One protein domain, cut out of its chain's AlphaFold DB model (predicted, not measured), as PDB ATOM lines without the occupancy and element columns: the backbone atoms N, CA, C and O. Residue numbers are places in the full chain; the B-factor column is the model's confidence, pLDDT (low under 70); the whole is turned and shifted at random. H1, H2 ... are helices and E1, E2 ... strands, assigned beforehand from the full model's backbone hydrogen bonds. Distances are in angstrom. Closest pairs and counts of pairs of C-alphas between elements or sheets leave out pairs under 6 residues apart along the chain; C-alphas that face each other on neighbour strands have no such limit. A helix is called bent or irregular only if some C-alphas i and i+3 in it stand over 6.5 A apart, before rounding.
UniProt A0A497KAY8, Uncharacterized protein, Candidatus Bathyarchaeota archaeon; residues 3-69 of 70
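AT A GLANCE: This is residues 3 to 69 of the 70 residues of an uncharacterized protein of Candidatus Bathyarchaeota archaeon (UniProt A0A497KAY8). An elongated model has a two-stranded antiparallel ribbon, E1 and E4, toward one end and a small parallel pair, E2 and E3, toward the other, with the long kinked helix H2 packed on that pair. The short helix H1 is at the ribbon's end of the model. The printed part has 67 residues, in the order H1, E1, E2, E3, H2, E4, and its class is mixed, helices and strands. It is only just loose, close to compact, with a radius of gyration of the C-alphas of 13.5 A and spans of 37 by 22 by 22 A.

IN THESE COORDINATES: E2 is residues 26 to 28 and E3 residues 40 to 44, 13.1 A long. H2, residues 45 to 61, is 20.4 A long. E1 is residues 19 to 22 and E4 residues 65 to 68, each 9.9 A long. H1 is residues 6 to 9. C-alpha 6 is at (19.044, -48.691, -8.654), C-alpha 45 at (0.384, -30.976, -20.328) and C-alpha 68 at (17.456, -43.685, -0.167).

HOW THE PARTS SIT: E2 and E3 are parallel, at 22 degrees, with N 43 and O 26 2.8 A apart, within hydrogen-bond range. Residues 36 to 37 pair antiparallel with residues 40 to 41 of E3. The closest C-alphas of E2 and H2 are those of Ser 28 and Ile 45, 5.9 A apart; for E3 and H2 they are Val 43 and Phe 51, 7.4 A. H2 has a kink of 83 degrees near residue 55 and is irregular, C-alphas 57 and 60 being 8.1 A apart. In H2, 6 of 13 O i to N i+4 pairs and 9 of 14 O i to N i+3 pairs are within hydrogen-bond range; H1 is too short for an i+4 pair. E1 and E4 are antiparallel, at 160 degrees, with N 20 and O 67 2.8 A apart, within hydrogen-bond range. H1 and H2 are apart.

THE WHOLE: The C-alphas farthest apart, those of Lys 16 and Ala 33, are 39.4 A apart. The printed part has no cut. The link from E2 to E3, 11 residues, is long. Mean pLDDT of the printed part is 89.7; residues 3 to 6 are under 70.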
ATOM      1  N   GLU A   3      12.157 -51.325  -6.915       50.34
ATOM      2  CA  GLU A   3      13.382 -52.147  -6.849       50.34
ATOM      3  C   GLU A   3      14.235 -52.118  -8.135       50.34
ATOM      4  O   GLU A   3      15.432 -52.382  -8.092       50.34
ATOM      5  N   ALA A   4      13.660 -51.728  -9.282       56.25
ATOM      6  CA  ALA A   4      14.413 -51.528 -10.525       56.25
ATOM      7  C   ALA A   4      15.148 -50.168 -10.578       56.25
ATOM      8  O   ALA A   4      15.933 -49.928 -11.504       56.25
ATOM      9  N   SER A   5      14.909 -49.279  -9.599       59.38
ATOM     10  CA  SER A   5      15.394 -47.892  -9.615       59.38
ATOM     11  C   SER A   5      16.910 -47.778  -9.485       59.38
ATOM     12  O   SER A   5      17.480 -46.853 -10.057       59.38
ATOM     13  N   LEU A   6      17.587 -48.738  -8.841       65.75
ATOM     14  CA  LEU A   6      19.044 -48.691  -8.654       65.75
ATOM     15  C   LEU A   6      19.793 -48.578  -9.990       65.75
ATOM     16  O   LEU A   6      20.694 -47.759 -10.134       65.75
ATOM     17  N   SER A   7      19.351 -49.319 -11.013       75.94
ATOM     18  CA  SER A   7      19.924 -49.247 -12.369       75.94
ATOM     19  C   SER A   7      19.592 -47.950 -13.125       75.94
ATOM     20  O   SER A   7      20.207 -47.646 -14.151       75.94
ATOM     21  N   MET A   8      18.602 -47.190 -12.647       80.62
ATOM     22  CA  MET A   8      18.201 -45.898 -13.202       80.62
ATOM     23  C   MET A   8      18.881 -44.719 -12.509       80.62
ATOM     24  O   MET A   8      19.036 -43.697 -13.166       80.62
ATOM     25  N   ILE A   9      19.314 -44.849 -11.248       83.81
ATOM     26  CA  ILE A   9      19.948 -43.771 -10.460       83.81
ATOM     27  C   ILE A   9      21.093 -43.103 -11.231       83.81
ATOM     28  O   ILE A   9      21.159 -41.874 -11.307       83.81
ATOM     29  N   GLU A  10      21.964 -43.902 -11.851       84.19
ATOM     30  CA  GLU A  10      23.066 -43.393 -12.671       84.19
ATOM     31  C   GLU A  10      22.557 -42.727 -13.959       84.19
ATOM     32  O   GLU A  10      22.961 -41.614 -14.290       84.19
ATOM     33  N   LYS A  11      21.603 -43.363 -14.653       87.00
ATOM     34  CA  LYS A  11      21.061 -42.887 -15.938       87.00
ATOM     35  C   LYS A  11      20.325 -41.553 -15.830       87.00
ATOM     36  O   LYS A  11      20.351 -40.774 -16.776       87.00
ATOM     37  N   ILE A  12      19.660 -41.307 -14.703       88.31
ATOM     38  CA  ILE A  12      18.925 -40.061 -14.442       88.31
ATOM     39  C   ILE A  12      19.767 -39.029 -13.675       88.31
ATOM     40  O   ILE A  12      19.271 -37.949 -13.369       88.31
ATOM     41  N   GLY A  13      21.039 -39.336 -13.387       88.50
ATOM     42  CA  GLY A  13      22.007 -38.376 -12.855       88.50
ATOM     43  C   GLY A  13      21.846 -38.026 -11.373       88.50
ATOM     44  O   GLY A  13      22.321 -36.973 -10.951       88.50
ATOM     45  N   ILE A  14      21.208 -38.888 -10.575       89.88
ATOM     46  CA  ILE A  14      20.951 -38.639  -9.141       89.88
ATOM     47  C   ILE A  14      21.859 -39.453  -8.209       89.88
ATOM     48  O   ILE A  14      21.614 -39.526  -7.011       89.88
ATOM     49  N   SER A  15      22.940 -40.041  -8.728       87.69
ATOM     50  CA  SER A  15      23.862 -40.900  -7.961       87.69
ATOM     51  C   SER A  15      24.560 -40.221  -6.780       87.69
ATOM     52  O   SER A  15      25.081 -40.904  -5.909       87.69
ATOM     53  N   LYS A  16      24.586 -38.884  -6.738       90.62
ATOM     54  CA  LYS A  16      25.177 -38.104  -5.636       90.62
ATOM     55  C   LYS A  16      24.153 -37.614  -4.610       90.62
ATOM     56  O   LYS A  16      24.520 -36.867  -3.706       90.62
ATOM     57  N   TRP A  17      22.873 -37.922  -4.793       92.12
ATOM     58  CA  TRP A  17      21.826 -37.500  -3.865       92.12
ATOM     59  C   TRP A  17      21.789 -38.472  -2.687       92.12
ATOM     60  O   TRP A  17      22.083 -39.645  -2.865       92.12
ATOM     61  N   SER A  18      21.429 -38.008  -1.489       91.69
ATOM     62  CA  SER A  18      21.230 -38.895  -0.328       91.69
ATOM     63  C   SER A  18      19.890 -39.633  -0.389       91.69
ATOM     64  O   SER A  18      19.751 -40.761   0.079       91.69
ATOM     65  N   GLN A  19      18.885 -38.989  -0.976       90.38
ATOM     66  CA  GLN A  19      17.559 -39.544  -1.198       90.38
ATOM     67  C   GLN A  19      16.895 -38.865  -2.396       90.38
ATOM     68  O   GLN A  19      17.231 -37.735  -2.753       90.38
ATOM     69  N   ALA A  20      15.912 -39.539  -2.980       90.31
ATOM     70  CA  ALA A  20      15.061 -39.009  -4.033       90.31
ATOM     71  C   ALA A  20      13.596 -39.351  -3.751       90.31
ATOM     72  O   ALA A  20      13.286 -40.442  -3.272       90.31
ATOM     73  N   CYS A  21      12.699 -38.420  -4.073       90.38
ATOM     74  CA  CYS A  21      11.260 -38.648  -4.051       90.38
ATOM     75  C   CYS A  21      10.764 -38.850  -5.483       90.38
ATOM     76  O   CYS A  21      10.925 -37.970  -6.330       90.38
ATOM     77  N   PHE A  22      10.155 -40.000  -5.751       90.81
ATOM     78  CA  PHE A  22       9.544 -40.316  -7.034       90.81
ATOM     79  C   PHE A  22       8.035 -40.138  -6.940       90.81
ATOM     80  O   PHE A  22       7.376 -40.822  -6.161       90.81
ATOM     81  N   VAL A  23       7.498 -39.245  -7.764       92.56
ATOM     82  CA  VAL A  23       6.061 -38.980  -7.860       92.56
ATOM     83  C   VAL A  23       5.554 -39.555  -9.187       92.56
ATOM     84  O   VAL A  23       5.933 -39.033 -10.241       92.56
ATOM     85  N   PRO A  24       4.756 -40.640  -9.193       93.69
ATOM     86  CA  PRO A  24       4.060 -41.076 -10.396       93.69
ATOM     87  C   PRO A  24       3.098 -39.988 -10.872       93.69
ATOM     88  O   PRO A  24       2.425 -39.337 -10.080       93.69
ATOM     89  N   LEU A  25       3.024 -39.786 -12.185       94.50
ATOM     90  CA  LEU A  25       2.178 -38.755 -12.769       94.50
ATOM     91  C   LEU A  25       1.667 -39.196 -14.138       94.50
ATOM     92  O   LEU A  25       2.419 -39.725 -14.958       94.50
ATOM     93  N   ILE A  26       0.381 -38.960 -14.388       95.62
ATOM     94  CA  ILE A  26      -0.266 -39.237 -15.670       95.62
ATOM     95  C   ILE A  26      -0.405 -37.914 -16.420       95.62
ATOM     96  O   ILE A  26      -1.144 -37.028 -16.000       95.62
ATOM     97  N   ILE A  27       0.287 -37.782 -17.550       96.31
ATOM     98  CA  ILE A  27       0.159 -36.611 -18.423       96.31
ATOM     99  C   ILE A  27      -1.029 -36.807 -19.363       96.31
ATOM    100  O   ILE A  27      -1.077 -37.787 -20.106       96.31
ATOM    101  N   SER A  28      -1.952 -35.847 -19.384       95.81
ATOM    102  CA  SER A  28      -3.041 -35.809 -20.364       95.81
ATOM    103  C   SER A  28      -2.846 -34.682 -21.382       95.81
ATOM    104  O   SER A  28      -2.277 -33.633 -21.086       95.81
ATOM    105  N   LEU A  29      -3.324 -34.877 -22.615       95.19
ATOM    106  CA  LEU A  29      -3.326 -33.812 -23.630       95.19
ATOM    107  C   LEU A  29      -4.435 -32.781 -23.376       95.19
ATOM    108  O   LEU A  29      -4.254 -31.595 -23.630       95.19
ATOM    109  N   PHE A  30      -5.566 -33.238 -22.838       90.94
ATOM    110  CA  PHE A  30      -6.747 -32.430 -22.541       90.94
ATOM    111  C   PHE A  30      -7.101 -32.516 -21.052       90.94
ATOM    112  O   PHE A  30      -6.672 -33.467 -20.387       90.94
ATOM    113  N   PRO A  31      -7.882 -31.559 -20.514       90.12
ATOM    114  CA  PRO A  31      -8.437 -31.666 -19.171       90.12
ATOM    115  C   PRO A  31      -9.128 -33.015 -18.965       90.12
ATOM    116  O   PRO A  31      -9.988 -33.418 -19.746       90.12
ATOM    117  N   SER A  32      -8.703 -33.727 -17.926       87.88
ATOM    118  CA  SER A  32      -9.304 -34.993 -17.528       87.88
ATOM    119  C   SER A  32     -10.576 -34.738 -16.721       87.88
ATOM    120  O   SER A  32     -10.667 -33.755 -15.990       87.88
ATOM    121  N   ALA A  33     -11.548 -35.650 -16.813       90.31
ATOM    122  CA  ALA A  33     -12.745 -35.619 -15.970       90.31
ATOM    123  C   ALA A  33     -12.439 -35.909 -14.486       90.31
ATOM    124  O   ALA A  33     -13.247 -35.593 -13.619       90.31
ATOM    125  N   SER A  34     -11.277 -36.506 -14.197       92.38
ATOM    126  CA  SER A  34     -10.773 -36.745 -12.842       92.38
ATOM    127  C   SER A  34      -9.389 -36.128 -12.667       92.38
ATOM    128  O   SER A  34      -8.555 -36.222 -13.570       92.38
ATOM    129  N   ALA A  35      -9.128 -35.563 -11.488       90.38
ATOM    130  CA  ALA A  35      -7.805 -35.073 -11.100       90.38
ATOM    131  C   ALA A  35      -6.839 -36.207 -10.708       90.38
ATOM    132  O   ALA A  35      -5.628 -36.006 -10.706       90.38
ATOM    133  N   PHE A  36      -7.359 -37.404 -10.408       93.94
ATOM    134  CA  PHE A  36      -6.569 -38.540  -9.931       93.94
ATOM    135  C   PHE A  36      -7.000 -39.862 -10.565       93.94
ATOM    136  O   PHE A  36      -8.181 -40.095 -10.845       93.94
ATOM    137  N   TYR A  37      -6.039 -40.770 -10.709       92.56
ATOM    138  CA  TYR A  37      -6.277 -42.191 -10.931       92.56
ATOM    139  C   TYR A  37      -5.431 -42.979  -9.938       92.56
ATOM    140  O   TYR A  37      -4.209 -42.916  -9.982       92.56
ATOM    141  N   ARG A  38      -6.081 -43.719  -9.028       89.44
ATOM    142  CA  ARG A  38      -5.404 -44.497  -7.970       89.44
ATOM    143  C   ARG A  38      -4.389 -43.669  -7.156       89.44
ATOM    144  O   ARG A  38      -3.303 -44.149  -6.890       89.44
ATOM    145  N   ASN A  39      -4.744 -42.439  -6.775       89.50
ATOM    146  CA  ASN A  39      -3.889 -41.472  -6.053       89.50
ATOM    147  C   ASN A  39      -2.686 -40.917  -6.840       89.50
ATOM    148  O   ASN A  39      -2.011 -40.011  -6.352       89.50
ATOM    149  N   SER A  40      -2.464 -41.365  -8.077       93.19
ATOM    150  CA  SER A  40      -1.566 -40.694  -9.013       93.19
ATOM    151  C   SER A  40      -2.279 -39.489  -9.656       93.19
ATOM    152  O   SER A  40      -3.390 -39.652 -10.183       93.19
ATOM    153  N   PRO A  41      -1.678 -38.287  -9.645       95.69
ATOM    154  CA  PRO A  41      -2.252 -37.099 -10.267       95.69
ATOM    155  C   PRO A  41      -2.334 -37.241 -11.792       95.69
ATOM    156  O   PRO A  41      -1.403 -37.720 -12.449       95.69
ATOM    157  N   ILE A  42      -3.455 -36.792 -12.360       96.31
ATOM    158  CA  ILE A  42      -3.644 -36.623 -13.804       96.31
ATOM    159  C   ILE A  42      -3.500 -35.138 -14.122       96.31
ATOM    160  O   ILE A  42      -4.339 -34.329 -13.728       96.31
ATOM    161  N   VAL A  43      -2.445 -34.780 -14.852       96.69
ATOM    162  CA  VAL A  43      -2.082 -33.385 -15.106       96.69
ATOM    163  C   VAL A  43      -2.100 -33.105 -16.608       96.69
ATOM    164  O   VAL A  43      -1.327 -33.711 -17.358       96.69
ATOM    165  N   PRO A  44      -2.948 -32.172 -17.078       96.44
ATOM    166  CA  PRO A  44      -2.894 -31.711 -18.456       96.44
ATOM    167  C   PRO A  44      -1.525 -31.116 -18.769       96.44
ATOM    168  O   PRO A  44      -1.000 -30.330 -17.982       96.44
ATOM    169  N   ILE A  45      -0.966 -31.416 -19.941       95.56
ATOM    170  CA  ILE A  45       0.384 -30.976 -20.328       95.56
ATOM    171  C   ILE A  45       0.568 -29.453 -20.209       95.56
ATOM    172  O   ILE A  45       1.624 -28.984 -19.799       95.56
ATOM    173  N   ILE A  46      -0.489 -28.682 -20.484       95.62
ATOM    174  CA  ILE A  46      -0.499 -27.214 -20.375       95.62
ATOM    175  C   ILE A  46      -0.347 -26.749 -18.912       95.62
ATOM    176  O   ILE A  46       0.224 -25.692 -18.660       95.62
ATOM    177  N   GLN A  47      -0.822 -27.537 -17.944       95.25
ATOM    178  CA  GLN A  47      -0.782 -27.229 -16.508       95.25
ATOM    179  C   GLN A  47       0.429 -27.841 -15.789       95.25
ATOM    180  O   GLN A  47       0.644 -27.542 -14.615       95.25
ATOM    181  N   LEU A  48       1.241 -28.654 -16.478       95.75
ATOM    182  CA  LEU A  48       2.368 -29.373 -15.879       95.75
ATOM    183  C   LEU A  48       3.325 -28.448 -15.124       95.75
ATOM    184  O   LEU A  48       3.785 -28.787 -14.038       95.75
ATOM    185  N   ARG A  49       3.602 -27.263 -15.678       96.44
ATOM    186  CA  ARG A  49       4.475 -26.281 -15.029       96.44
ATOM    187  C   ARG A  49       3.942 -25.872 -13.656       96.44
ATOM    188  O   ARG A  49       4.691 -25.935 -12.690       96.44
ATOM    189  N   ASN A  50       2.675 -25.470 -13.587       95.81
ATOM    190  CA  ASN A  50       2.060 -25.011 -12.342       95.81
ATOM    191  C   ASN A  50       2.031 -26.153 -11.323       95.81
ATOM    192  O   ASN A  50       2.462 -25.974 -10.192       95.81
ATOM    193  N   PHE A  51       1.661 -27.357 -11.771       95.12
ATOM    194  CA  PHE A  51       1.699 -28.545 -10.925       95.12
ATOM    195  C   PHE A  51       3.084 -28.767 -10.300       95.12
ATOM    196  O   PHE A  51       3.175 -28.948  -9.095       95.12
ATOM    197  N   ILE A  52       4.172 -28.711 -11.079       95.50
ATOM    198  CA  ILE A  52       5.537 -28.908 -10.551       95.50
ATOM    199  C   ILE A  52       5.899 -27.847  -9.498       95.50
ATOM    200  O   ILE A  52       6.627 -28.155  -8.556       95.50
ATOM    201  N   GLN A  53       5.417 -26.612  -9.656       96.62
ATOM    202  CA  GLN A  53       5.693 -25.525  -8.716       96.62
ATOM    203  C   GLN A  53       4.935 -25.694  -7.394       96.62
ATOM    204  O   GLN A  53       5.512 -25.432  -6.340       96.62
ATOM    205  N   ASP A  54       3.688 -26.158  -7.453       95.00
ATOM    206  CA  ASP A  54       2.807 -26.257  -6.285       95.00
ATOM    207  C   ASP A  54       2.958 -27.601  -5.548       95.00
ATOM    208  O   ASP A  54       2.812 -27.676  -4.327       95.00
ATOM    209  N   MET A  55       3.310 -28.668  -6.273       93.75
ATOM    210  CA  MET A  55       3.369 -30.047  -5.775       93.75
ATOM    211  C   MET A  55       4.188 -30.248  -4.488       93.75
ATOM    212  O   MET A  55       3.710 -30.996  -3.635       93.75
ATOM    213  N   PRO A  56       5.353 -29.603  -4.264       92.19
ATOM    214  CA  PRO A  56       6.116 -29.804  -3.032       92.19
ATOM    215  C   PRO A  56       5.334 -29.507  -1.744       92.19
ATOM    216  O   PRO A  56       5.613 -30.122  -0.719       92.19
ATOM    217  N   ALA A  57       4.350 -28.600  -1.786       94.75
ATOM    218  CA  ALA A  57       3.497 -28.285  -0.638       94.75
ATOM    219  C   ALA A  57       2.401 -29.338  -0.381       94.75
ATOM    220  O   ALA A  57       1.826 -29.364   0.702       94.75
ATOM    221  N   HIS A  58       2.139 -30.206  -1.361       92.00
ATOM    222  CA  HIS A  58       1.066 -31.203  -1.369       92.00
ATOM    223  C   HIS A  58       1.603 -32.632  -1.526       92.00
ATOM    224  O   HIS A  58       0.863 -33.540  -1.902       92.00
ATOM    225  N   ILE A  59       2.898 -32.850  -1.276       91.81
ATOM    226  CA  ILE A  59       3.546 -34.145  -1.521       91.81
ATOM    227  C   ILE A  59       2.887 -35.282  -0.727       91.81
ATOM    228  O   ILE A  59       2.731 -36.385  -1.246       91.81
ATOM    229  N   ASP A  60       2.423 -34.996   0.489       91.75
ATOM    230  CA  ASP A  60       1.764 -35.968   1.369       91.75
ATOM    231  C   ASP A  60       0.334 -36.319   0.921       91.75
ATOM    232  O   ASP A  60      -0.247 -37.297   1.391       91.75
ATOM    233  N   GLU A  61      -0.238 -35.541  -0.002       91.12
ATOM    234  CA  GLU A  61      -1.581 -35.747  -0.554       91.12
ATOM    235  C   GLU A  61      -1.569 -36.602  -1.830       91.12
ATOM    236  O   GLU A  61      -2.623 -37.045  -2.294       91.12
ATOM    237  N   ILE A  62      -0.388 -36.843  -2.407       92.69
ATOM    238  CA  ILE A  62      -0.221 -37.588  -3.653       92.69
ATOM    239  C   ILE A  62       0.605 -38.850  -3.435       92.69
ATOM    240  O   ILE A  62       1.451 -38.936  -2.541       92.69
ATOM    241  N   GLU A  63       0.364 -39.852  -4.278       93.56
ATOM    242  CA  GLU A  63       1.196 -41.047  -4.295       93.56
ATOM    243  C   GLU A  63       2.658 -40.654  -4.554       93.56
ATOM    244  O   GLU A  63       2.956 -39.945  -5.515       93.56
ATOM    245  N   HIS A  64       3.569 -41.093  -3.685       93.62
ATOM    246  CA  HIS A  64       4.991 -40.797  -3.794       93.62
ATOM    247  C   HIS A  64       5.841 -41.897  -3.147       93.62
ATOM    248  O   HIS A  64       5.380 -42.652  -2.289       93.62
ATOM    249  N   TYR A  65       7.104 -41.987  -3.567       90.94
ATOM    250  CA  TYR A  65       8.032 -43.025  -3.134       90.94
ATOM    251  C   TYR A  65       9.394 -42.431  -2.791       90.94
ATOM    252  O   TYR A  65      10.098 -41.923  -3.667       90.94
ATOM    253  N   TRP A  66       9.792 -42.545  -1.526       90.31
ATOM    254  CA  TRP A  66      11.140 -42.198  -1.091       90.31
ATOM    255  C   TRP A  66      12.110 -43.341  -1.379       90.31
ATOM    256  O   TRP A  66      11.886 -44.487  -0.988       90.31
ATOM    257  N   VAL A  67      13.205 -43.015  -2.059       87.88
ATOM    258  CA  VAL A  67      14.325 -43.918  -2.322       87.88
ATOM    259  C   VAL A  67      15.564 -43.313  -1.685       87.88
ATOM    260  O   VAL A  67      15.958 -42.200  -2.024       87.88
ATOM    261  N   PHE A  68      16.181 -44.054  -0.772       87.50
ATOM    262  CA  PHE A  68      17.456 -43.685  -0.167       87.50
ATOM    263  C   PHE A  68      18.581 -44.224  -1.043       87.50
ATOM    264  O   PHE A  68      18.597 -45.410  -1.375       87.50
ATOM    265  N   ILE A  69      19.479 -43.339  -1.460       83.62
ATOM    266  CA  ILE A  69      20.565 -43.659  -2.383       83.62
ATOM    267  C   ILE A  69      21.824 -43.811  -1.528       83.62
ATOM    268  O   ILE A  69      22.208 -42.881  -0.821       83.62
TER     269      ILE A  69